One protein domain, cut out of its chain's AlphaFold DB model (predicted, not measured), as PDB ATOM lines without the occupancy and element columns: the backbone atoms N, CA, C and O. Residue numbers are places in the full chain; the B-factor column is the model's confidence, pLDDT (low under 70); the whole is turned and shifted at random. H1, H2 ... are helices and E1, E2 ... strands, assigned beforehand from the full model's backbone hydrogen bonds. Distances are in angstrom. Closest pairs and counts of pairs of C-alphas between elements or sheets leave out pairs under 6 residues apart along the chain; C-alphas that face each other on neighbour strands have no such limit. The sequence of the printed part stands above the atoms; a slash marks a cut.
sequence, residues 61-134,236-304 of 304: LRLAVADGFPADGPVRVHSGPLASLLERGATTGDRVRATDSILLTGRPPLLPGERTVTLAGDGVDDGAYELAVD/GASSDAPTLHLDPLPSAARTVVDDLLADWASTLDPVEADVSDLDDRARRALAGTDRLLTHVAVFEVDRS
ATOM      1  N   LEU A  61      49.908  31.293  12.764       94.38
ATOM      2  CA  LEU A  61      48.738  31.300  11.892       94.38
ATOM      3  C   LEU A  61      47.859  32.494  12.245       94.38
ATOM      4  O   LEU A  61      47.436  32.609  13.392       94.38
ATOM      5  N   ARG A  62      47.527  33.321  11.258       95.62
ATOM      6  CA  ARG A  62      46.660  34.489  11.413       95.62
ATOM      7  C   ARG A  62      45.407  34.351  10.556       95.62
ATOM      8  O   ARG A  62      45.503  33.997   9.383       95.62
ATOM      9  N   LEU A  63      44.245  34.668  11.129       96.94
ATOM     10  CA  LEU A  63      42.975  34.771  10.409       96.94
ATOM     11  C   LEU A  63      42.480  36.216  10.415       96.94
ATOM     12  O   LEU A  63      42.285  36.816  11.475       96.94
ATOM     13  N   ALA A  64      42.222  36.754   9.227       95.75
ATOM     14  CA  ALA A  64      41.604  38.063   9.038       95.75
ATOM     15  C   ALA A  64      40.398  37.941   8.104       95.75
ATOM     16  O   ALA A  64      40.434  37.185   7.141       95.75
ATOM     17  N   VAL A  65      39.311  38.661   8.383       95.38
ATOM     18  CA  VAL A  65      38.108  38.607   7.539       95.38
ATOM     19  C   VAL A  65      38.399  39.246   6.183       95.38
ATOM     20  O   VAL A  65      38.836  40.392   6.122       95.38
ATOM     21  N   ALA A  66      38.112  38.511   5.112       93.06
ATOM     22  CA  ALA A  66      38.132  39.006   3.746       93.06
ATOM     23  C   ALA A  66      36.809  39.706   3.396       93.06
ATOM     24  O   ALA A  66      35.738  39.360   3.910       93.06
ATOM     25  N   ASP A  67      36.866  40.648   2.457       85.81
ATOM     26  CA  ASP A  67      35.670  41.310   1.944       85.81
ATOM     27  C   ASP A  67      34.869  40.383   1.017       85.81
ATOM     28  O   ASP A  67      35.243  40.113  -0.126       85.81
ATOM     29  N   GLY A  68      33.705  39.941   1.496       81.44
ATOM     30  CA  GLY A  68      32.729  39.204   0.696       81.44
ATOM     31  C   GLY A  68      33.170  37.791   0.301       81.44
ATOM     32  O   GLY A  68      33.998  37.158   0.952       81.44
ATOM     33  N   PHE A  69      32.539  37.254  -0.747       84.69
ATOM     34  CA  PHE A  69      32.906  35.949  -1.292       84.69
ATOM     35  C   PHE A  69      34.027  36.116  -2.327       84.69
ATOM     36  O   PHE A  69      33.916  37.003  -3.176       84.69
ATOM     37  N   PRO A  70      35.078  35.281  -2.286       84.44
ATOM     38  CA  PRO A  70      36.228  35.420  -3.164       84.44
ATOM     39  C   PRO A  70      35.819  35.281  -4.625       84.44
ATOM     40  O   PRO A  70      35.031  34.404  -4.985       84.44
ATOM     41  N   ALA A  71      36.378  36.161  -5.453       82.44
ATOM     42  CA  ALA A  71      36.199  36.083  -6.890       82.44
ATOM     43  C   ALA A  71      36.963  34.891  -7.465       82.44
ATOM     44  O   ALA A  71      36.401  34.251  -8.333       82.44
ATOM     45  N   ASP A  72      38.158  34.586  -6.937       85.94
ATOM     46  CA  ASP A  72      39.137  33.643  -7.482       85.94
ATOM     47  C   ASP A  72      39.882  32.823  -6.404       85.94
ATOM     48  O   ASP A  72      39.658  32.966  -5.198       85.94
ATOM     49  N   GLY A  73      40.803  31.964  -6.856       85.06
ATOM     50  CA  GLY A  73      41.773  31.270  -6.006       85.06
ATOM     51  C   GLY A  73      41.213  30.083  -5.208       85.06
ATOM     52  O   GLY A  73      40.018  29.780  -5.270       85.06
ATOM     53  N   PRO A  74      42.085  29.363  -4.481       90.81
ATOM     54  CA  PRO A  74      41.681  28.237  -3.652       90.81
ATOM     55  C   PRO A  74      41.013  28.722  -2.359       90.81
ATOM     56  O   PRO A  74      41.525  29.577  -1.637       90.81
ATOM     57  N   VAL A  75      39.864  28.138  -2.044       94.50
ATOM     58  CA  VAL A  75      39.058  28.460  -0.867       94.50
ATOM     59  C   VAL A  75      38.667  27.158  -0.197       94.50
ATOM     60  O   VAL A  75      37.972  26.329  -0.782       94.50
ATOM     61  N   ARG A  76      39.086  26.950   1.046       96.00
ATOM     62  CA  ARG A  76      38.694  25.761   1.801       96.00
ATOM     63  C   ARG A  76      37.363  25.983   2.501       96.00
ATOM     64  O   ARG A  76      37.204  26.952   3.238       96.00
ATOM     65  N   VAL A  77      36.420  25.064   2.319       96.56
ATOM     66  CA  VAL A  77      35.139  25.081   3.035       96.56
ATOM     67  C   VAL A  77      35.340  24.487   4.429       96.56
ATOM     68  O   VAL A  77      35.637  23.304   4.573       96.56
ATOM     69  N   HIS A  78      35.201  25.303   5.475       95.88
ATOM     70  CA  HIS A  78      35.480  24.880   6.852       95.88
ATOM     71  C   HIS A  78      34.332  24.106   7.501       95.88
ATOM     72  O   HIS A  78      34.551  23.107   8.203       95.88
ATOM     73  N   SER A  79      33.097  24.573   7.288       94.50
ATOM     74  CA  SER A  79      31.905  23.890   7.801       94.50
ATOM     75  C   SER A  79      31.787  22.529   7.118       94.50
ATOM     76  O   SER A  79      31.608  22.438   5.902       94.50
ATOM     77  N   GLY A  80      31.881  21.469   7.923       93.56
ATOM     78  CA  GLY A  80      31.701  20.096   7.458       93.56
ATOM     79  C   GLY A  80      30.322  19.887   6.825       93.56
ATOM     80  O   GLY A  80      30.259  19.413   5.692       93.56
ATOM     81  N   PRO A  81      29.217  20.293   7.480       93.69
ATOM     82  CA  PRO A  81      27.885  20.184   6.888       93.69
ATOM     83  C   PRO A  81      27.721  20.970   5.580       93.69
ATOM     84  O   PRO A  81      27.030  20.489   4.679       93.69
ATOM     85  N   LEU A  82      28.379  22.129   5.432       95.19
ATOM     86  CA  LEU A  82      28.379  22.881   4.174       95.19
ATOM     87  C   LEU A  82      29.136  22.149   3.063       95.19
ATOM     88  O   LEU A  82      28.610  22.015   1.959       95.19
ATOM     89  N   ALA A  83      30.332  21.637   3.359       96.25
ATOM     90  CA  ALA A  83      31.114  20.847   2.411       96.25
ATOM     91  C   ALA A  83      30.338  19.597   1.962       96.25
ATOM     92  O   ALA A  83      30.166  19.366   0.767       96.25
ATOM     93  N   SER A  84      29.746  18.861   2.910       95.88
ATOM     94  CA  SER A  84      28.904  17.696   2.621       95.88
ATOM     95  C   SER A  84      27.615  18.042   1.868       95.88
ATOM     96  O   SER A  84      27.070  17.202   1.154       95.88
ATOM     97  N   LEU A  85      27.063  19.247   2.030       96.00
ATOM     98  CA  LEU A  85      25.936  19.702   1.217       96.00
ATOM     99  C   LEU A  85      26.371  19.899  -0.242       96.00
ATOM    100  O   LEU A  85      25.687  19.396  -1.130       96.00
ATOM    101  N   LEU A  86      27.500  20.567  -0.485       96.38
ATOM    102  CA  LEU A  86      28.022  20.789  -1.838       96.38
ATOM    103  C   LEU A  86      28.392  19.473  -2.531       96.38
ATOM    104  O   LEU A  86      27.954  19.239  -3.655       96.38
ATOM    105  N   GLU A  87      29.098  18.584  -1.832       96.69
ATOM    106  CA  GLU A  87      29.456  17.251  -2.328       96.69
ATOM    107  C   GLU A  87      28.211  16.429  -2.698       96.69
ATOM    108  O   GLU A  87      28.108  15.893  -3.802       96.69
ATOM    109  N   ARG A  88      27.206  16.369  -1.813       96.31
ATOM    110  CA  ARG A  88      25.953  15.646  -2.098       96.31
ATOM    111  C   ARG A  88      25.173  16.254  -3.257       96.31
ATOM    112  O   ARG A  88      24.535  15.517  -4.004       96.31
ATOM    113  N   GLY A  89      25.194  17.576  -3.402       95.81
ATOM    114  CA  GLY A  89      24.577  18.241  -4.546       95.81
ATOM    115  C   GLY A  89      25.270  17.839  -5.846       95.81
ATOM    116  O   GLY A  89      24.601  17.426  -6.787       95.81
ATOM    117  N   ALA A  90      26.604  17.900  -5.868       95.44
ATOM    118  CA  ALA A  90      27.413  17.587  -7.044       95.44
ATOM    119  C   ALA A  90      27.271  16.125  -7.488       95.44
ATOM    120  O   ALA A  90      27.215  15.844  -8.681       95.44
ATOM    121  N   THR A  91      27.184  15.201  -6.529       94.75
ATOM    122  CA  THR A  91      27.133  13.754  -6.797       94.75
ATOM    123  C   THR A  91      25.746  13.242  -7.166       94.75
ATOM    124  O   THR A  91      25.631  12.288  -7.933       94.75
ATOM    125  N   THR A  92      24.679  13.838  -6.629       92.81
ATOM    126  CA  THR A  92      23.307  13.394  -6.930       92.81
ATOM    127  C   THR A  92      22.680  14.157  -8.093       92.81
ATOM    128  O   THR A  92      21.802  13.618  -8.762       92.81
ATOM    129  N   GLY A  93      23.094  15.408  -8.332       87.19
ATOM    130  CA  GLY A  93      22.413  16.335  -9.242       87.19
ATOM    131  C   GLY A  93      21.031  16.783  -8.742       87.19
ATOM    132  O   GLY A  93      20.354  17.569  -9.407       87.19
ATOM    133  N   ASP A  94      20.609  16.313  -7.565       91.69
ATOM    134  CA  ASP A  94      19.326  16.640  -6.961       91.69
ATOM    135  C   ASP A  94      19.421  17.890  -6.082       91.69
ATOM    136  O   ASP A  94      20.483  18.331  -5.635       91.69
ATOM    137  N   ARG A  95      18.253  18.456  -5.764       94.81
ATOM    138  CA  ARG A  95      18.152  19.540  -4.788       94.81
ATOM    139  C   ARG A  95      18.363  19.015  -3.367       94.81
ATOM    140  O   ARG A  95      17.478  18.369  -2.795       94.81
ATOM    141  N   VAL A  96      19.487  19.386  -2.768       96.62
ATOM    142  CA  VAL A  96      19.891  19.006  -1.410       96.62
ATOM    143  C   VAL A  96      19.549  20.089  -0.391       96.62
ATOM    144  O   VAL A  96      19.375  21.261  -0.722       96.62
ATOM    145  N   ARG A  97      19.397  19.680   0.870       96.62
ATOM    146  CA  ARG A  97      18.964  20.537   1.979       96.62
ATOM    147  C   ARG A  97      19.829  20.272   3.200       96.62
ATOM    148  O   ARG A  97      20.172  19.116   3.461       96.62
ATOM    149  N   ALA A  98      20.146  21.321   3.944       95.19
ATOM    150  CA  ALA A  98      20.817  21.197   5.231       95.19
ATOM    151  C   ALA A  98      20.470  22.365   6.150       95.19
ATOM    152  O   ALA A  98      20.009  23.418   5.703       95.19
ATOM    153  N   THR A  99      20.737  22.150   7.427       96.75
ATOM    154  CA  THR A  99      20.808  23.169   8.465       96.75
ATOM    155  C   THR A  99      22.151  23.030   9.167       96.75
ATOM    156  O   THR A  99      22.741  21.947   9.143       96.75
ATOM    157  N   ASP A 100      22.649  24.118   9.739       96.81
ATOM    158  CA  ASP A 100      23.889  24.108  10.517       96.81
ATOM    159  C   ASP A 100      23.909  25.267  11.516       96.81
ATOM    160  O   ASP A 100      23.148  26.227  11.376       96.81
ATOM    161  N   SER A 101      24.795  25.191  12.500       94.44
ATOM    162  CA  SER A 101      25.056  26.268  13.450       94.44
ATOM    163  C   SER A 101      25.967  27.342  12.850       94.44
ATOM    164  O   SER A 101      26.838  27.063  12.026       94.44
ATOM    165  N   ILE A 102      25.793  28.591  13.284       93.00
ATOM    166  CA  ILE A 102      26.653  29.713  12.893       93.00
ATOM    167  C   ILE A 102      27.467  30.243  14.061       93.00
ATOM    168  O   ILE A 102      27.029  30.249  15.203       93.00
ATOM    169  N   LEU A 103      28.654  30.748  13.731       90.56
ATOM    170  CA  LEU A 103      29.584  31.340  14.692       90.56
ATOM    171  C   LEU A 103      29.109  32.701  15.219       90.56
ATOM    172  O   LEU A 103      29.449  33.080  16.332       90.56
ATOM    173  N   LEU A 104      28.332  33.439  14.419       91.00
ATOM    174  CA  LEU A 104      27.802  34.751  14.782       91.00
ATOM    175  C   LEU A 104      26.283  34.763  14.663       91.00
ATOM    176  O   LEU A 104      25.743  34.746  13.555       91.00
ATOM    177  N   THR A 105      25.605  34.843  15.804       92.50
ATOM    178  CA  THR A 105      24.145  34.900  15.901       92.50
ATOM    179  C   THR A 105      23.560  36.003  15.015       92.50
ATOM    180  O   THR A 105      24.075  37.123  14.951       92.50
ATOM    181  N   GLY A 106      22.476  35.683  14.307       89.25
ATOM    182  CA  GLY A 106      21.728  36.641  13.493       89.25
ATOM    183  C   GLY A 106      22.444  37.122  12.227       89.25
ATOM    184  O   GLY A 106      21.939  38.019  11.546       89.25
ATOM    185  N   ARG A 107      23.608  36.557  11.874       91.44
ATOM    186  CA  ARG A 107      24.326  36.907  10.640       91.44
ATOM    187  C   ARG A 107      23.881  36.010   9.481       91.44
ATOM    188  O   ARG A 107      24.014  34.791   9.575       91.44
ATOM    189  N   PRO A 108      23.358  36.578   8.378       91.94
ATOM    190  CA  PRO A 108      22.920  35.781   7.240       91.94
ATOM    191  C   PRO A 108      24.108  35.084   6.556       91.94
ATOM    192  O   PRO A 108      25.223  35.616   6.571       91.94
ATOM    193  N   PRO A 109      23.882  33.916   5.934       94.25
ATOM    194  CA  PRO A 109      24.945  33.182   5.268       94.25
ATOM    195  C   PRO A 109      25.405  33.859   3.967       94.25
ATOM    196  O   PRO A 109      24.607  34.499   3.285       94.25
ATOM    197  N   LEU A 110      26.680  33.678   3.598       92.88
ATOM    198  CA  LEU A 110      27.312  34.287   2.410       92.88
ATOM    199  C   LEU A 110      27.123  33.495   1.108       92.88
ATOM    200  O   LEU A 110      27.228  34.044   0.008       92.88
ATOM    201  N   LEU A 111      26.910  32.182   1.218       91.81
ATOM    202  CA  LEU A 111      26.825  31.300   0.054       91.81
ATOM    203  C   LEU A 111      25.564  31.469  -0.822       91.81
ATOM    204  O   LEU A 111      25.677  31.167  -2.009       91.81
ATOM    205  N   PRO A 112      24.389  31.922  -0.333       94.19
ATOM    206  CA  PRO A 112      23.213  32.060  -1.186       94.19
ATOM    207  C   PRO A 112      23.449  32.889  -2.456       94.19
ATOM    208  O   PRO A 112      24.288  33.792  -2.491       94.19
ATOM    209  N   GLY A 113      22.691  32.577  -3.501       93.56
ATOM    210  CA  GLY A 113      22.805  33.145  -4.838       93.56
ATOM    211  C   GLY A 113      23.278  32.135  -5.883       93.56
ATOM    212  O   GLY A 113      23.550  30.967  -5.590       93.56
ATOM    213  N   GLU A 114      23.366  32.621  -7.116       94.38
ATOM    214  CA  GLU A 114      23.847  31.871  -8.274       94.38
ATOM    215  C   GLU A 114      25.325  32.181  -8.516       94.38
ATOM    216  O   GLU A 114      25.731  33.346  -8.473       94.38
ATOM    217  N   ARG A 115      26.144  31.149  -8.732       92.81
ATOM    218  CA  ARG A 115      27.582  31.309  -9.001       92.81
ATOM    219  C   ARG A 115      28.177  30.091  -9.690       92.81
ATOM    220  O   ARG A 115      27.709  28.974  -9.492       92.81
ATOM    221  N   THR A 116      29.262  30.304 -10.420       93.94
ATOM    222  CA  THR A 116      30.091  29.227 -10.968       93.94
ATOM    223  C   THR A 116      31.337  29.060 -10.109       93.94
ATOM    224  O   THR A 116      31.972  30.050  -9.748       93.94
ATOM    225  N   VAL A 117      31.684  27.821  -9.778       94.88
ATOM    226  CA  VAL A 117      32.872  27.472  -8.986       94.88
ATOM    227  C   VAL A 117      33.563  26.258  -9.591       94.88
ATOM    228  O   VAL A 117      32.939  25.491 -10.322       94.88
ATOM    229  N   THR A 118      34.821  26.043  -9.233       94.94
ATOM    230  CA  THR A 118      35.436  24.717  -9.353       94.94
ATOM    231  C   THR A 118      35.255  23.995  -8.022       94.94
ATOM    232  O   THR A 118      35.492  24.597  -6.976       94.94
ATOM    233  N   LEU A 119      34.823  22.734  -8.026       94.88
ATOM    234  CA  LEU A 119      34.824  21.909  -6.812       94.88
ATOM    235  C   LEU A 119      36.025  20.967  -6.843       94.88
ATOM    236  O   LEU A 119      36.345  20.413  -7.891       94.88
ATOM    237  N   ALA A 120      36.677  20.808  -5.694       93.62
ATOM    238  CA  ALA A 120      37.789  19.888  -5.511       93.62
ATOM    239  C   ALA A 120      37.620  19.120  -4.196       93.62
ATOM    240  O   ALA A 120      37.386  19.721  -3.140       93.62
ATOM    241  N   GLY A 121      37.755  17.800  -4.252       91.38
ATOM    242  CA  GLY A 121      37.751  16.928  -3.082       91.38
ATOM    243  C   GLY A 121      37.502  15.471  -3.446       91.38
ATOM    244  O   GLY A 121      37.019  15.173  -4.533       91.38
ATOM    245  N   ASP A 122      37.792  14.558  -2.521       89.38
ATOM    246  CA  ASP A 122      37.758  13.110  -2.793       89.38
ATOM    247  C   ASP A 122      36.365  12.578  -3.210       89.38
ATOM    248  O   ASP A 122      36.256  11.508  -3.813       89.38
ATOM    249  N   GLY A 123      35.294  13.295  -2.850       88.69
ATOM    250  CA  GLY A 123      33.899  12.911  -3.088       88.69
ATOM    251  C   GLY A 123      33.233  13.559  -4.304       88.69
ATOM    252  O   GLY A 123      32.046  13.327  -4.521       88.69
ATOM    253  N   VAL A 124      33.946  14.379  -5.081       93.12
ATOM    254  CA  VAL A 124      33.405  15.071  -6.263       93.12
ATOM    255  C   VAL A 124      34.311  14.867  -7.469       93.12
ATOM    256  O   VAL A 124      35.517  14.698  -7.325       93.12
ATOM    257  N   ASP A 125      33.731  14.893  -8.665       90.31
ATOM    258  CA  ASP A 125      34.537  14.938  -9.879       90.31
ATOM    259  C   ASP A 125      35.184  16.324  -9.996       90.31
ATOM    260  O   ASP A 125      34.515  17.351  -9.854       90.31
ATOM    261  N   ASP A 126      36.486  16.360 -10.270       84.94
ATOM    262  CA  ASP A 126      37.187  17.621 -10.500       84.94
ATOM    263  C   ASP A 126      36.580  18.337 -11.714       84.94
ATOM    264  O   ASP A 126      36.550  17.805 -12.830       84.94
ATOM    265  N   GLY A 127      36.109  19.568 -11.516       87.56
ATOM    266  CA  GLY A 127      35.491  20.320 -12.598       87.56
ATOM    267  C   GLY A 127      34.706  21.546 -12.163       87.56
ATOM    268  O   GLY A 127      34.643  21.907 -10.986       87.56
ATOM    269  N   ALA A 128      34.116  22.197 -13.162       94.31
ATOM    270  CA  ALA A 128      33.295  23.380 -12.986       94.31
ATOM    271  C   ALA A 128      31.844  23.012 -12.659       94.31
ATOM    272  O   ALA A 128      31.258  22.115 -13.268       94.31
ATOM    273  N   TYR A 129      31.250  23.765 -11.739       95.56
ATOM    274  CA  TYR A 129      29.877  23.594 -11.288       95.56
ATOM    275  C   TYR A 129      29.146  24.929 -11.233       95.56
ATOM    276  O   TYR A 129      29.678  25.935 -10.761       95.56
ATOM    277  N   GLU A 130      27.889  24.914 -11.657       95.19
ATOM    278  CA  GLU A 130      26.915  25.954 -11.354       95.19
ATOM    279  C   GLU A 130      26.251  25.637 -10.015       95.19
ATOM    280  O   GLU A 130      25.680  24.562  -9.810       95.19
ATOM    281  N   LEU A 131      26.351  26.584  -9.086       95.62
ATOM    282  CA  LEU A 131      25.678  26.562  -7.799       95.62
ATOM    283  C   LEU A 131      24.471  27.493  -7.862       95.62
ATOM    284  O   LEU A 131      24.624  28.684  -8.128       95.62
ATOM    285  N   ALA A 132      23.299  26.966  -7.530       96.31
ATOM    286  CA  ALA A 132      22.114  27.747  -7.202       96.31
ATOM    287  C   ALA A 132      21.738  27.440  -5.751       96.31
ATOM    288  O   ALA A 132      21.227  26.356  -5.444       96.31
ATOM    289  N   VAL A 133      22.053  28.369  -4.848       96.44
ATOM    290  CA  VAL A 133      21.892  28.173  -3.403       96.44
ATOM    291  C   VAL A 133      20.887  29.173  -2.854       96.44
ATOM    292  O   VAL A 133      21.123  30.375  -2.864       96.44
ATOM    293  N   ASP A 134      19.795  28.679  -2.290       96.62
ATOM    294  CA  ASP A 134      18.998  29.449  -1.343       96.62
ATOM    295  C   ASP A 134      19.557  29.225   0.064       96.62
ATOM    296  O   ASP A 134      19.935  28.106   0.425       96.62
ATOM    297  N   GLY A 236      32.268  25.050 -18.482       66.12
ATOM    298  CA  GLY A 236      33.236  26.133 -18.340       66.12
ATOM    299  C   GLY A 236      33.057  26.948 -17.069       66.12
ATOM    300  O   GLY A 236      32.175  27.799 -16.985       66.12
ATOM    301  N   ALA A 237      33.959  26.756 -16.110       64.81
ATOM    302  CA  ALA A 237      34.258  27.808 -15.153       64.81
ATOM    303  C   ALA A 237      35.039  28.907 -15.883       64.81
ATOM    304  O   ALA A 237      35.933  28.610 -16.682       64.81
ATOM    305  N   SER A 238      34.721  30.175 -15.605       69.88
ATOM    306  CA  SER A 238      35.660  31.258 -15.916       69.88
ATOM    307  C   SER A 238      37.022  30.900 -15.312       69.88
ATOM    308  O   SER A 238      37.062  30.312 -14.232       69.88
ATOM    309  N   SER A 239      38.129  31.284 -15.959       69.44
ATOM    310  CA  SER A 239      39.476  31.159 -15.368       69.44
ATOM    311  C   SER A 239      39.572  31.799 -13.988       69.44
ATOM    312  O   SER A 239      40.444  31.448 -13.201       69.44
ATOM    313  N   ASP A 240      38.665  32.733 -13.728       77.25
ATOM    314  CA  ASP A 240      38.624  33.513 -12.515       77.25
ATOM    315  C   ASP A 240      37.752  32.860 -11.445       77.25
ATOM    316  O   ASP A 240      37.753  33.365 -10.346       77.25
ATOM    317  N   ALA A 241      37.008  31.777 -11.713       88.31
ATOM    318  CA  ALA A 241      36.116  31.185 -10.715       88.31
ATOM    319  C   ALA A 241      36.898  30.598  -9.523       88.31
ATOM    320  O   ALA A 241      37.942  29.966  -9.722       88.31
ATOM    321  N   PRO A 242      36.386  30.723  -8.286       92.75
ATOM    322  CA  PRO A 242      37.084  30.210  -7.121       92.75
ATOM    323  C   PRO A 242      37.002  28.682  -7.080       92.75
ATOM    324  O   PRO A 242      35.987  28.077  -7.450       92.75
ATOM    325  N   THR A 243      38.063  28.061  -6.576       93.88
ATOM    326  CA  THR A 243      38.119  26.615  -6.346       93.88
ATOM    327  C   THR A 243      37.754  26.323  -4.900       93.88
ATOM    328  O   THR A 243      38.500  26.671  -3.988       93.88
ATOM    329  N   LEU A 244      36.613  25.671  -4.677       95.19
ATOM    330  CA  LEU A 244      36.165  25.256  -3.354       95.19
ATOM    331  C   LEU A 244      36.723  23.872  -3.015       95.19
ATOM    332  O   LEU A 244      36.299  22.865  -3.583       95.19
ATOM    333  N   HIS A 245      37.642  23.829  -2.055       94.88
ATOM    334  CA  HIS A 245      38.152  22.588  -1.487       94.88
ATOM    335  C   HIS A 245      37.205  22.079  -0.403       94.88
ATOM    336  O   HIS A 245      36.987  22.758   0.607       94.88
ATOM    337  N   LEU A 246      36.661  20.882  -0.614       95.81
ATOM    338  CA  LEU A 246      35.687  20.247   0.276       95.81
ATOM    339  C   LEU A 246      36.343  19.324   1.312       95.81
ATOM    340  O   LEU A 246      35.711  18.970   2.306       95.81
ATOM    341  N   ASP A 247      37.616  18.964   1.117       93.12
ATOM    342  CA  ASP A 247      38.318  18.073   2.037       93.12
ATOM    343  C   ASP A 247      38.507  18.727   3.416       93.12
ATOM    344  O   ASP A 247      38.984  19.872   3.514       93.12
ATOM    345  N   PRO A 248      38.208  18.007   4.510       92.75
ATOM    346  CA  PRO A 248      38.384  18.542   5.847       92.75
ATOM    347  C   PRO A 248      39.869  18.725   6.176       92.75
ATOM    348  O   PRO A 248      40.728  17.921   5.801       92.75
ATOM    349  N   LEU A 249      40.173  19.759   6.963       93.75
ATOM    350  CA  LEU A 249      41.489  19.887   7.584       93.75
ATOM    351  C   LEU A 249      41.790  18.661   8.469       93.75
ATOM    352  O   LEU A 249      40.880  18.130   9.117       93.75
ATOM    353  N   PRO A 250      43.065  18.234   8.566       95.06
ATOM    354  CA  PRO A 250      43.489  17.274   9.580       95.06
ATOM    355  C   PRO A 250      43.047  17.730  10.973       95.06
ATOM    356  O   PRO A 250      43.121  18.919  11.271       95.06
ATOM    357  N   SER A 251      42.636  16.800  11.839       95.06
ATOM    358  CA  SER A 251      41.992  17.128  13.121       95.06
ATOM    359  C   SER A 251      42.775  18.133  13.972       95.06
ATOM    360  O   SER A 251      42.171  19.052  14.503       95.06
ATOM    361  N   ALA A 252      44.107  18.016  14.036       94.56
ATOM    362  CA  ALA A 252      44.947  18.955  14.784       94.56
ATOM    363  C   ALA A 252      44.901  20.388  14.219       94.56
ATOM    364  O   ALA A 252      44.753  21.341  14.974       94.56
ATOM    365  N   ALA A 253      44.963  20.544  12.891       94.75
ATOM    366  CA  ALA A 253      44.803  21.847  12.240       94.75
ATOM    367  C   ALA A 253      43.378  22.390  12.406       94.75
ATOM    368  O   ALA A 253      43.195  23.584  12.619       94.75
ATOM    369  N   ARG A 254      42.373  21.509  12.320       95.62
ATOM    370  CA  ARG A 254      40.971  21.887  12.486       95.62
ATOM    371  C   ARG A 254      40.708  22.467  13.874       95.62
ATOM    372  O   ARG A 254      40.083  23.511  13.947       95.62
ATOM    373  N   THR A 255      41.220  21.835  14.932       96.06
ATOM    374  CA  THR A 255      41.068  22.332  16.308       96.06
ATOM    375  C   THR A 255      41.626  23.744  16.469       96.06
ATOM    376  O   THR A 255      40.912  24.605  16.962       96.06
ATOM    377  N   VAL A 256      42.837  24.018  15.969       96.00
ATOM    378  CA  VAL A 256      43.421  25.371  16.033       96.00
ATOM    379  C   VAL A 256      42.552  26.399  15.301       96.00
ATOM    380  O   VAL A 256      42.336  27.498  15.798       96.00
ATOM    381  N   VAL A 257      42.040  26.047  14.119       96.56
ATOM    382  CA  VAL A 257      41.157  26.938  13.352       96.56
ATOM    383  C   VAL A 257      39.822  27.153  14.067       96.56
ATOM    384  O   VAL A 257      39.334  28.275  14.086       96.56
ATOM    385  N   ASP A 258      39.237  26.114  14.666       96.56
ATOM    386  CA  ASP A 258      37.999  26.226  15.445       96.56
ATOM    387  C   ASP A 258      38.184  27.161  16.656       96.56
ATOM    388  O   ASP A 258      37.331  28.020  16.889       96.56
ATOM    389  N   ASP A 259      39.312  27.054  17.366       96.38
ATOM    390  CA  ASP A 259      39.651  27.930  18.495       96.38
ATOM    391  C   ASP A 259      39.827  29.390  18.036       96.38
ATOM    392  O   ASP A 259      39.213  30.298  18.599       96.38
ATOM    393  N   LEU A 260      40.566  29.625  16.943       96.81
ATOM    394  CA  LEU A 260      40.712  30.964  16.359       96.81
ATOM    395  C   LEU A 260      39.372  31.554  15.914       96.81
ATOM    396  O   LEU A 260      39.104  32.731  16.137       96.81
ATOM    397  N   LEU A 261      38.505  30.759  15.289       96.81
ATOM    398  CA  LEU A 261      37.182  31.220  14.868       96.81
ATOM    399  C   LEU A 261      36.297  31.592  16.063       96.81
ATOM    400  O   LEU A 261      35.510  32.534  15.955       96.81
ATOM    401  N   ALA A 262      36.424  30.887  17.190       95.69
ATOM    402  CA  ALA A 262      35.735  31.233  18.429       95.69
ATOM    403  C   ALA A 262      36.265  32.548  19.027       95.69
ATOM    404  O   ALA A 262      35.471  33.422  19.387       95.69
ATOM    405  N   ASP A 263      37.587  32.731  19.060       96.44
ATOM    406  CA  ASP A 263      38.217  33.974  19.518       96.44
ATOM    407  C   ASP A 263      37.831  35.159  18.625       96.44
ATOM    408  O   ASP A 263      37.430  36.221  19.119       96.44
ATOM    409  N   TRP A 264      37.847  34.964  17.304       96.38
ATOM    410  CA  TRP A 264      37.385  35.959  16.342       96.38
ATOM    411  C   TRP A 264      35.910  36.290  16.555       96.38
ATOM    412  O   TRP A 264      35.545  37.459  16.571       96.38
ATOM    413  N   ALA A 265      35.043  35.299  16.770       94.50
ATOM    414  CA  ALA A 265      33.622  35.556  16.988       94.50
ATOM    415  C   ALA A 265      33.364  36.424  18.236       94.50
ATOM    416  O   ALA A 265      32.357  37.130  18.301       94.50
ATOM    417  N   SER A 266      34.281  36.400  19.210       93.88
ATOM    418  CA  SER A 266      34.197  37.203  20.434       93.88
ATOM    419  C   SER A 266      34.737  38.635  20.297       93.88
ATOM    420  O   SER A 266      34.278  39.524  21.015       93.88
ATOM    421  N   THR A 267      35.684  38.870  19.384       94.12
ATOM    422  CA  THR A 267      36.401  40.155  19.238       94.12
ATOM    423  C   THR A 267      36.055  40.898  17.952       94.12
ATOM    424  O   THR A 267      35.988  42.122  17.946       94.12
ATOM    425  N   LEU A 268      35.774  40.154  16.881       93.94
ATOM    426  CA  LEU A 268      35.621  40.603  15.496       93.94
ATOM    427  C   LEU A 268      36.886  41.242  14.898       93.94
ATOM    428  O   LEU A 268      36.818  41.823  13.814       93.94
ATOM    429  N   ASP A 269      38.027  41.080  15.563       94.62
ATOM    430  CA  ASP A 269      39.343  41.541  15.128       94.62
ATOM    431  C   ASP A 269      40.169  40.368  14.571       94.62
ATOM    432  O   ASP A 269      39.860  39.211  14.863       94.62
ATOM    433  N   PRO A 270      41.219  40.615  13.763       95.75
ATOM    434  CA  PRO A 270      42.140  39.559  13.351       95.75
ATOM    435  C   PRO A 270      42.718  38.798  14.552       95.75
ATOM    436  O   PRO A 270      43.081  39.403  15.559       95.75
ATOM    437  N   VAL A 271      42.829  37.477  14.418       96.88
ATOM    438  CA  VAL A 271      43.270  36.561  15.483       96.88
ATOM    439  C   VAL A 271      44.463  35.731  15.036       96.88
ATOM    440  O   VAL A 271      44.615  35.451  13.847       96.88
ATOM    441  N   GLU A 272      45.302  35.332  15.989       96.19
ATOM    442  CA  GLU A 272      46.573  34.650  15.730       96.19
ATOM    443  C   GLU A 272      46.811  33.509  16.725       96.19
ATOM    444  O   GLU A 272      46.460  33.624  17.899       96.19
ATOM    445  N   ALA A 273      47.418  32.411  16.268       93.88
ATOM    446  CA  ALA A 273      47.823  31.286  17.110       93.88
ATOM    447  C   ALA A 273      49.198  30.745  16.708       93.88
ATOM    448  O   ALA A 273      49.525  30.660  15.522       93.88
ATOM    449  N   ASP A 274      49.973  30.314  17.703       92.00
ATOM    450  CA  ASP A 274      51.204  29.551  17.486       92.00
ATOM    451  C   ASP A 274      50.861  28.135  17.003       92.00
ATOM    452  O   ASP A 274      50.079  27.410  17.624       92.00
ATOM    453  N   VAL A 275      51.450  27.741  15.876       92.00
ATOM    454  CA  VAL A 275      51.258  26.435  15.236       92.00
ATOM    455  C   VAL A 275      52.539  25.602  15.187       92.00
ATOM    456  O   VAL A 275      52.573  24.558  14.527       92.00
ATOM    457  N   SER A 276      53.571  26.003  15.933       88.56
ATOM    458  CA  SER A 276      54.873  25.326  15.996       88.56
ATOM    459  C   SER A 276      54.782  23.862  16.453       88.56
ATOM    460  O   SER A 276      55.573  23.024  16.011       88.56
ATOM    461  N   ASP A 277      53.793  23.535  17.290       90.44
ATOM    462  CA  ASP A 277      53.567  22.183  17.824       90.44
ATOM    463  C   ASP A 277      52.763  21.265  16.883       90.44
ATOM    464  O   ASP A 277      52.603  20.071  17.157       90.44
ATOM    465  N   LEU A 278      52.260  21.779  15.754       92.12
ATOM    466  CA  LEU A 278      51.521  20.966  14.788       92.12
ATOM    467  C   LEU A 278      52.434  19.966  14.067       92.12
ATOM    468  O   LEU A 278      53.600  20.233  13.757       92.12
ATOM    469  N   ASP A 279      51.880  18.803  13.719       92.62
ATOM    470  CA  ASP A 279      52.578  17.832  12.878       92.62
ATOM    471  C   ASP A 279      52.741  18.330  11.423       92.62
ATOM    472  O   ASP A 279      52.045  19.237  10.956       92.62
ATOM    473  N   ASP A 280      53.662  17.720  10.668       90.38
ATOM    474  CA  ASP A 280      53.967  18.137   9.291       90.38
ATOM    475  C   ASP A 280      52.769  18.018   8.337       90.38
ATOM    476  O   ASP A 280      52.737  18.684   7.300       90.38
ATOM    477  N   ARG A 281      51.803  17.135   8.618       91.00
ATOM    478  CA  ARG A 281      50.599  16.973   7.791       91.00
ATOM    479  C   ARG A 281      49.636  18.130   8.044       91.00
ATOM    480  O   ARG A 281      49.144  18.707   7.078       91.00
ATOM    481  N   ALA A 282      49.398  18.480   9.304       91.38
ATOM    482  CA  ALA A 282      48.598  19.629   9.708       91.38
ATOM    483  C   ALA A 282      49.217  20.940   9.198       91.38
ATOM    484  O   ALA A 282      48.521  21.745   8.577       91.38
ATOM    485  N   ARG A 283      50.541  21.109   9.340       89.25
ATOM    486  CA  ARG A 283      51.256  22.273   8.793       89.25
ATOM    487  C   ARG A 283      51.132  22.365   7.275       89.25
ATOM    488  O   ARG A 283      50.792  23.434   6.782       89.25
ATOM    489  N   ARG A 284      51.305  21.272   6.525       88.25
ATOM    490  CA  ARG A 284      51.118  21.295   5.061       88.25
ATOM    491  C   ARG A 284      49.684  21.608   4.636       88.25
ATOM    492  O   ARG A 284      49.502  22.337   3.671       88.25
ATOM    493  N   ALA A 285      48.682  21.084   5.342       88.00
ATOM    494  CA  ALA A 285      47.280  21.350   5.016       88.00
ATOM    495  C   ALA A 285      46.915  22.832   5.197       88.00
ATOM    496  O   ALA A 285      46.270  23.418   4.331       88.00
ATOM    497  N   LEU A 286      47.376  23.442   6.291       89.00
ATOM    498  CA  LEU A 286      47.191  24.872   6.540       89.00
ATOM    499  C   LEU A 286      47.983  25.735   5.544       89.00
ATOM    500  O   LEU A 286      47.462  26.731   5.072       89.00
ATOM    501  N   ALA A 287      49.194  25.323   5.151       85.56
ATOM    502  CA  ALA A 287      49.999  26.051   4.162       85.56
ATOM    503  C   ALA A 287      49.404  26.018   2.744       85.56
ATOM    504  O   ALA A 287      49.740  26.861   1.925       85.56
ATOM    505  N   GLY A 288      48.554  25.035   2.441       84.88
ATOM    506  CA  GLY A 288      47.794  24.967   1.191       84.88
ATOM    507  C   GLY A 288      46.394  25.570   1.296       84.88
ATOM    508  O   GLY A 288      45.519  25.182   0.524       84.88
ATOM    509  N   THR A 289      46.135  26.412   2.299       89.31
ATOM    510  CA  THR A 289      44.837  27.056   2.513       89.31
ATOM    511  C   THR A 289      45.042  28.561   2.566       89.31
ATOM    512  O   THR A 289      45.411  29.067   3.613       89.31
ATOM    513  N   ASP A 290      44.778  29.258   1.460       91.88
ATOM    514  CA  ASP A 290      44.911  30.724   1.390       91.88
ATOM    515  C   ASP A 290      43.671  31.430   1.954       91.88
ATOM    516  O   ASP A 290      43.746  32.508   2.546       91.88
ATOM    517  N   ARG A 291      42.499  30.814   1.754       95.50
ATOM    518  CA  ARG A 291      41.206  31.333   2.198       95.50
ATOM    519  C   ARG A 291      40.367  30.249   2.857       95.50
ATOM    520  O   ARG A 291      40.336  29.106   2.397       95.50
ATOM    521  N   LEU A 292      39.633  30.629   3.897       96.06
ATOM    522  CA  LEU A 292      38.740  29.754   4.651       96.06
ATOM    523  C   LEU A 292      37.302  30.282   4.596       96.06
ATOM    524  O   LEU A 292      37.011  31.365   5.096       96.06
ATOM    525  N   LEU A 293      36.385  29.510   4.017       96.25
ATOM    526  CA  LEU A 293      34.958  29.821   3.965       96.25
ATOM    527  C   LEU A 293      34.220  29.194   5.154       96.25
ATOM    528  O   LEU A 293      34.184  27.972   5.310       96.25
ATOM    529  N   THR A 294      33.551  30.034   5.939       96.19
ATOM    530  CA  THR A 294      32.529  29.634   6.921       96.19
ATOM    531  C   THR A 294      31.130  29.961   6.383       96.19
ATOM    532  O   THR A 294      30.981  30.413   5.249       96.19
ATOM    533  N   HIS A 295      30.073  29.775   7.179       95.31
ATOM    534  CA  HIS A 295      28.734  30.209   6.766       95.31
ATOM    535  C   HIS A 295      28.617  31.727   6.599       95.31
ATOM    536  O   HIS A 295      27.918  32.178   5.695       95.31
ATOM    537  N   VAL A 296      29.269  32.504   7.469       94.19
ATOM    538  CA  VAL A 296      28.995  33.944   7.655       94.19
ATOM    539  C   VAL A 296      30.164  34.851   7.269       94.19
ATOM    540  O   VAL A 296      29.987  36.065   7.189       94.19
ATOM    541  N   ALA A 297      31.347  34.279   7.047       94.94
ATOM    542  CA  ALA A 297      32.575  35.004   6.736       94.94
ATOM    543  C   ALA A 297      33.524  34.159   5.874       94.94
ATOM    544  O   ALA A 297      33.510  32.924   5.940       94.94
ATOM    545  N   VAL A 298      34.368  34.846   5.111       96.44
ATOM    546  CA  VAL A 298      35.573  34.287   4.493       96.44
ATOM    547  C   VAL A 298      36.770  34.884   5.218       96.44
ATOM    548  O   VAL A 298      36.755  36.072   5.527       96.44
ATOM    549  N   PHE A 299      37.784  34.073   5.494       96.56
ATOM    550  CA  PHE A 299      39.019  34.512   6.135       96.56
ATOM    551  C   PHE A 299      40.195  34.361   5.183       96.56
ATOM    552  O   PHE A 299      40.308  33.328   4.525       96.56
ATOM    553  N   GLU A 300      41.063  35.365   5.137       95.75
ATOM    554  CA  GLU A 300      42.437  35.228   4.664       95.75
ATOM    555  C   GLU A 300      43.247  34.497   5.732       95.75
ATOM    556  O   GLU A 300      43.080  34.741   6.934       95.75
ATOM    557  N   VAL A 301      44.081  33.566   5.284       93.31
ATOM    558  CA  VAL A 301      44.899  32.717   6.141       93.31
ATOM    559  C   VAL A 301      46.361  33.070   5.893       93.31
ATOM    560  O   VAL A 301      46.964  32.617   4.921       93.31
ATOM    561  N   ASP A 302      46.930  33.878   6.783       91.12
ATOM    562  CA  ASP A 302      48.331  34.285   6.701       91.12
ATOM    563  C   ASP A 302      49.198  33.415   7.610       91.12
ATOM    564  O   ASP A 302      48.782  32.993   8.697       91.12
ATOM    565  N   ARG A 303      50.438  33.179   7.179       82.31
ATOM    566  CA  ARG A 303      51.469  32.540   7.998       82.31
ATOM    567  C   ARG A 303      52.775  33.308   7.962       82.31
ATOM    568  O   ARG A 303      53.197  33.756   6.895       82.31
ATOM    569  N   SER A 304      53.413  33.412   9.120       77.25
ATOM    570  CA  SER A 304      54.692  34.099   9.325       77.25
ATOM    571  C   SER A 304      55.593  33.318  10.260       77.25
ATOM    572  O   SER A 304      55.015  32.722  11.195       77.25
TER     573      SER A 304
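This is residues 61 to 134 and 236 to 304 of the 304 residues of an uncharacterized protein of Halobaculum sp. WSA2 (UniProt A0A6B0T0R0). One long, strongly twisted sheet of eight strands runs through the domain, with a helix over each face at opposite ends: H1 covers one face towards the E5 and E4 end, and H2 covers the other face towards the E1 and E7 end. E3, outside the sheet, folds back beside H1, and the short H3 packs on the beginning of H2 and only grazes the sheet. The printed part has 143 residues with three named helices and nine named strands, in the order E1 E2 H1 E3 E4 E5 E6 H2 E7 H3 E8 E9. The sheet is mixed, in the order E5 E4 E6 E2 E8 E9 E1 E7, and the class is mixed, helices and strands. The whole is compact, with a radius of gyration of the C-alphas of 14.9 A, and rounded, with spans of 41 by 35 by 25 A.

At one edge of the sheet E5, residues 127 to 134, is the antiparallel neighbour of E4, residues 113 to 120, and the two form a hairpin; N 115 and O 131 are 3.0 A apart. E4 bends by 63 degrees at residue 116. It is parallel to E6, residues 243 to 245, with N 244 and O 118 at 2.8 A. E6 is parallel to E2, residues 74 to 77, with N 75 and O 243 at 2.8 A, and E2 is parallel to E8, residues 291 to 293, with N 76 and O 291 at 2.8 A. E8 forms a hairpin with E9, residues 298 to 303, antiparallel, with N 292 and O 299 at 2.9 A. E9 is antiparallel to E1, residues 61 to 65, with N 62 and O 302 at 2.9 A. E1 is antiparallel to the other edge strand, E7, residues 271 to 274, with N 63 and O 271 at 2.9 A. With H2, residues 251 to 267, on one face and H1, residues 80 to 92, on the opposite face, the domain has three layers, a sheet between helices. H2 has a height over the sheet of 8.6 A and lies over E1, slantwise to it at 45 degrees on the local plane; it is only just not over E7, on which 2 of its C-alphas fall. H1 has a height of 8.8 A and lies over E5, across it at 64 degrees on the local plane; it is only just not over E8, with 2 C-alphas. H3, residues 280 to 287, only grazes the sheet with residues 283 to 287. H2 touches H3 with residues 251 to 253 alone, at a steep tilt of 42 degrees, the same way; the closest C-alphas, of Ala 253 and Ala 282, are 5.1 A apart. E3, residues 96 to 101, pairs with no named strand; its closest C-alpha to H1 is Val 96, 5.7 A from that of Gly 89. H1 and H2 are apart. In H1, H2 and H3 every O i to N i+4 pair is within hydrogen-bond range.

E1 begins at C-alpha 61, (48.738, 31.300, 11.892). E4 measures 20.0 A from first to last C-alpha and E5 22.0 A. H1 measures 18.0 A, E3 17.3 A and E9 16.4 A. H2, the longest helix, measures 24.5 A and begins at C-alpha 251, (41.992, 17.128, 13.121). E9 ends at C-alpha 303, (51.469, 32.540, 7.998).

The two C-alphas farthest apart, of Asp 94 and Ser 276, are 43.2 A apart. Residues 135 to 235 are not printed, and C-alphas 134 and 236 are 22.4 A apart across the cut. The link from E3 to E4, with 11 residues between them, is long. The mean pLDDT of the printed part is 92.2, and residues 236 to 239 are under 70.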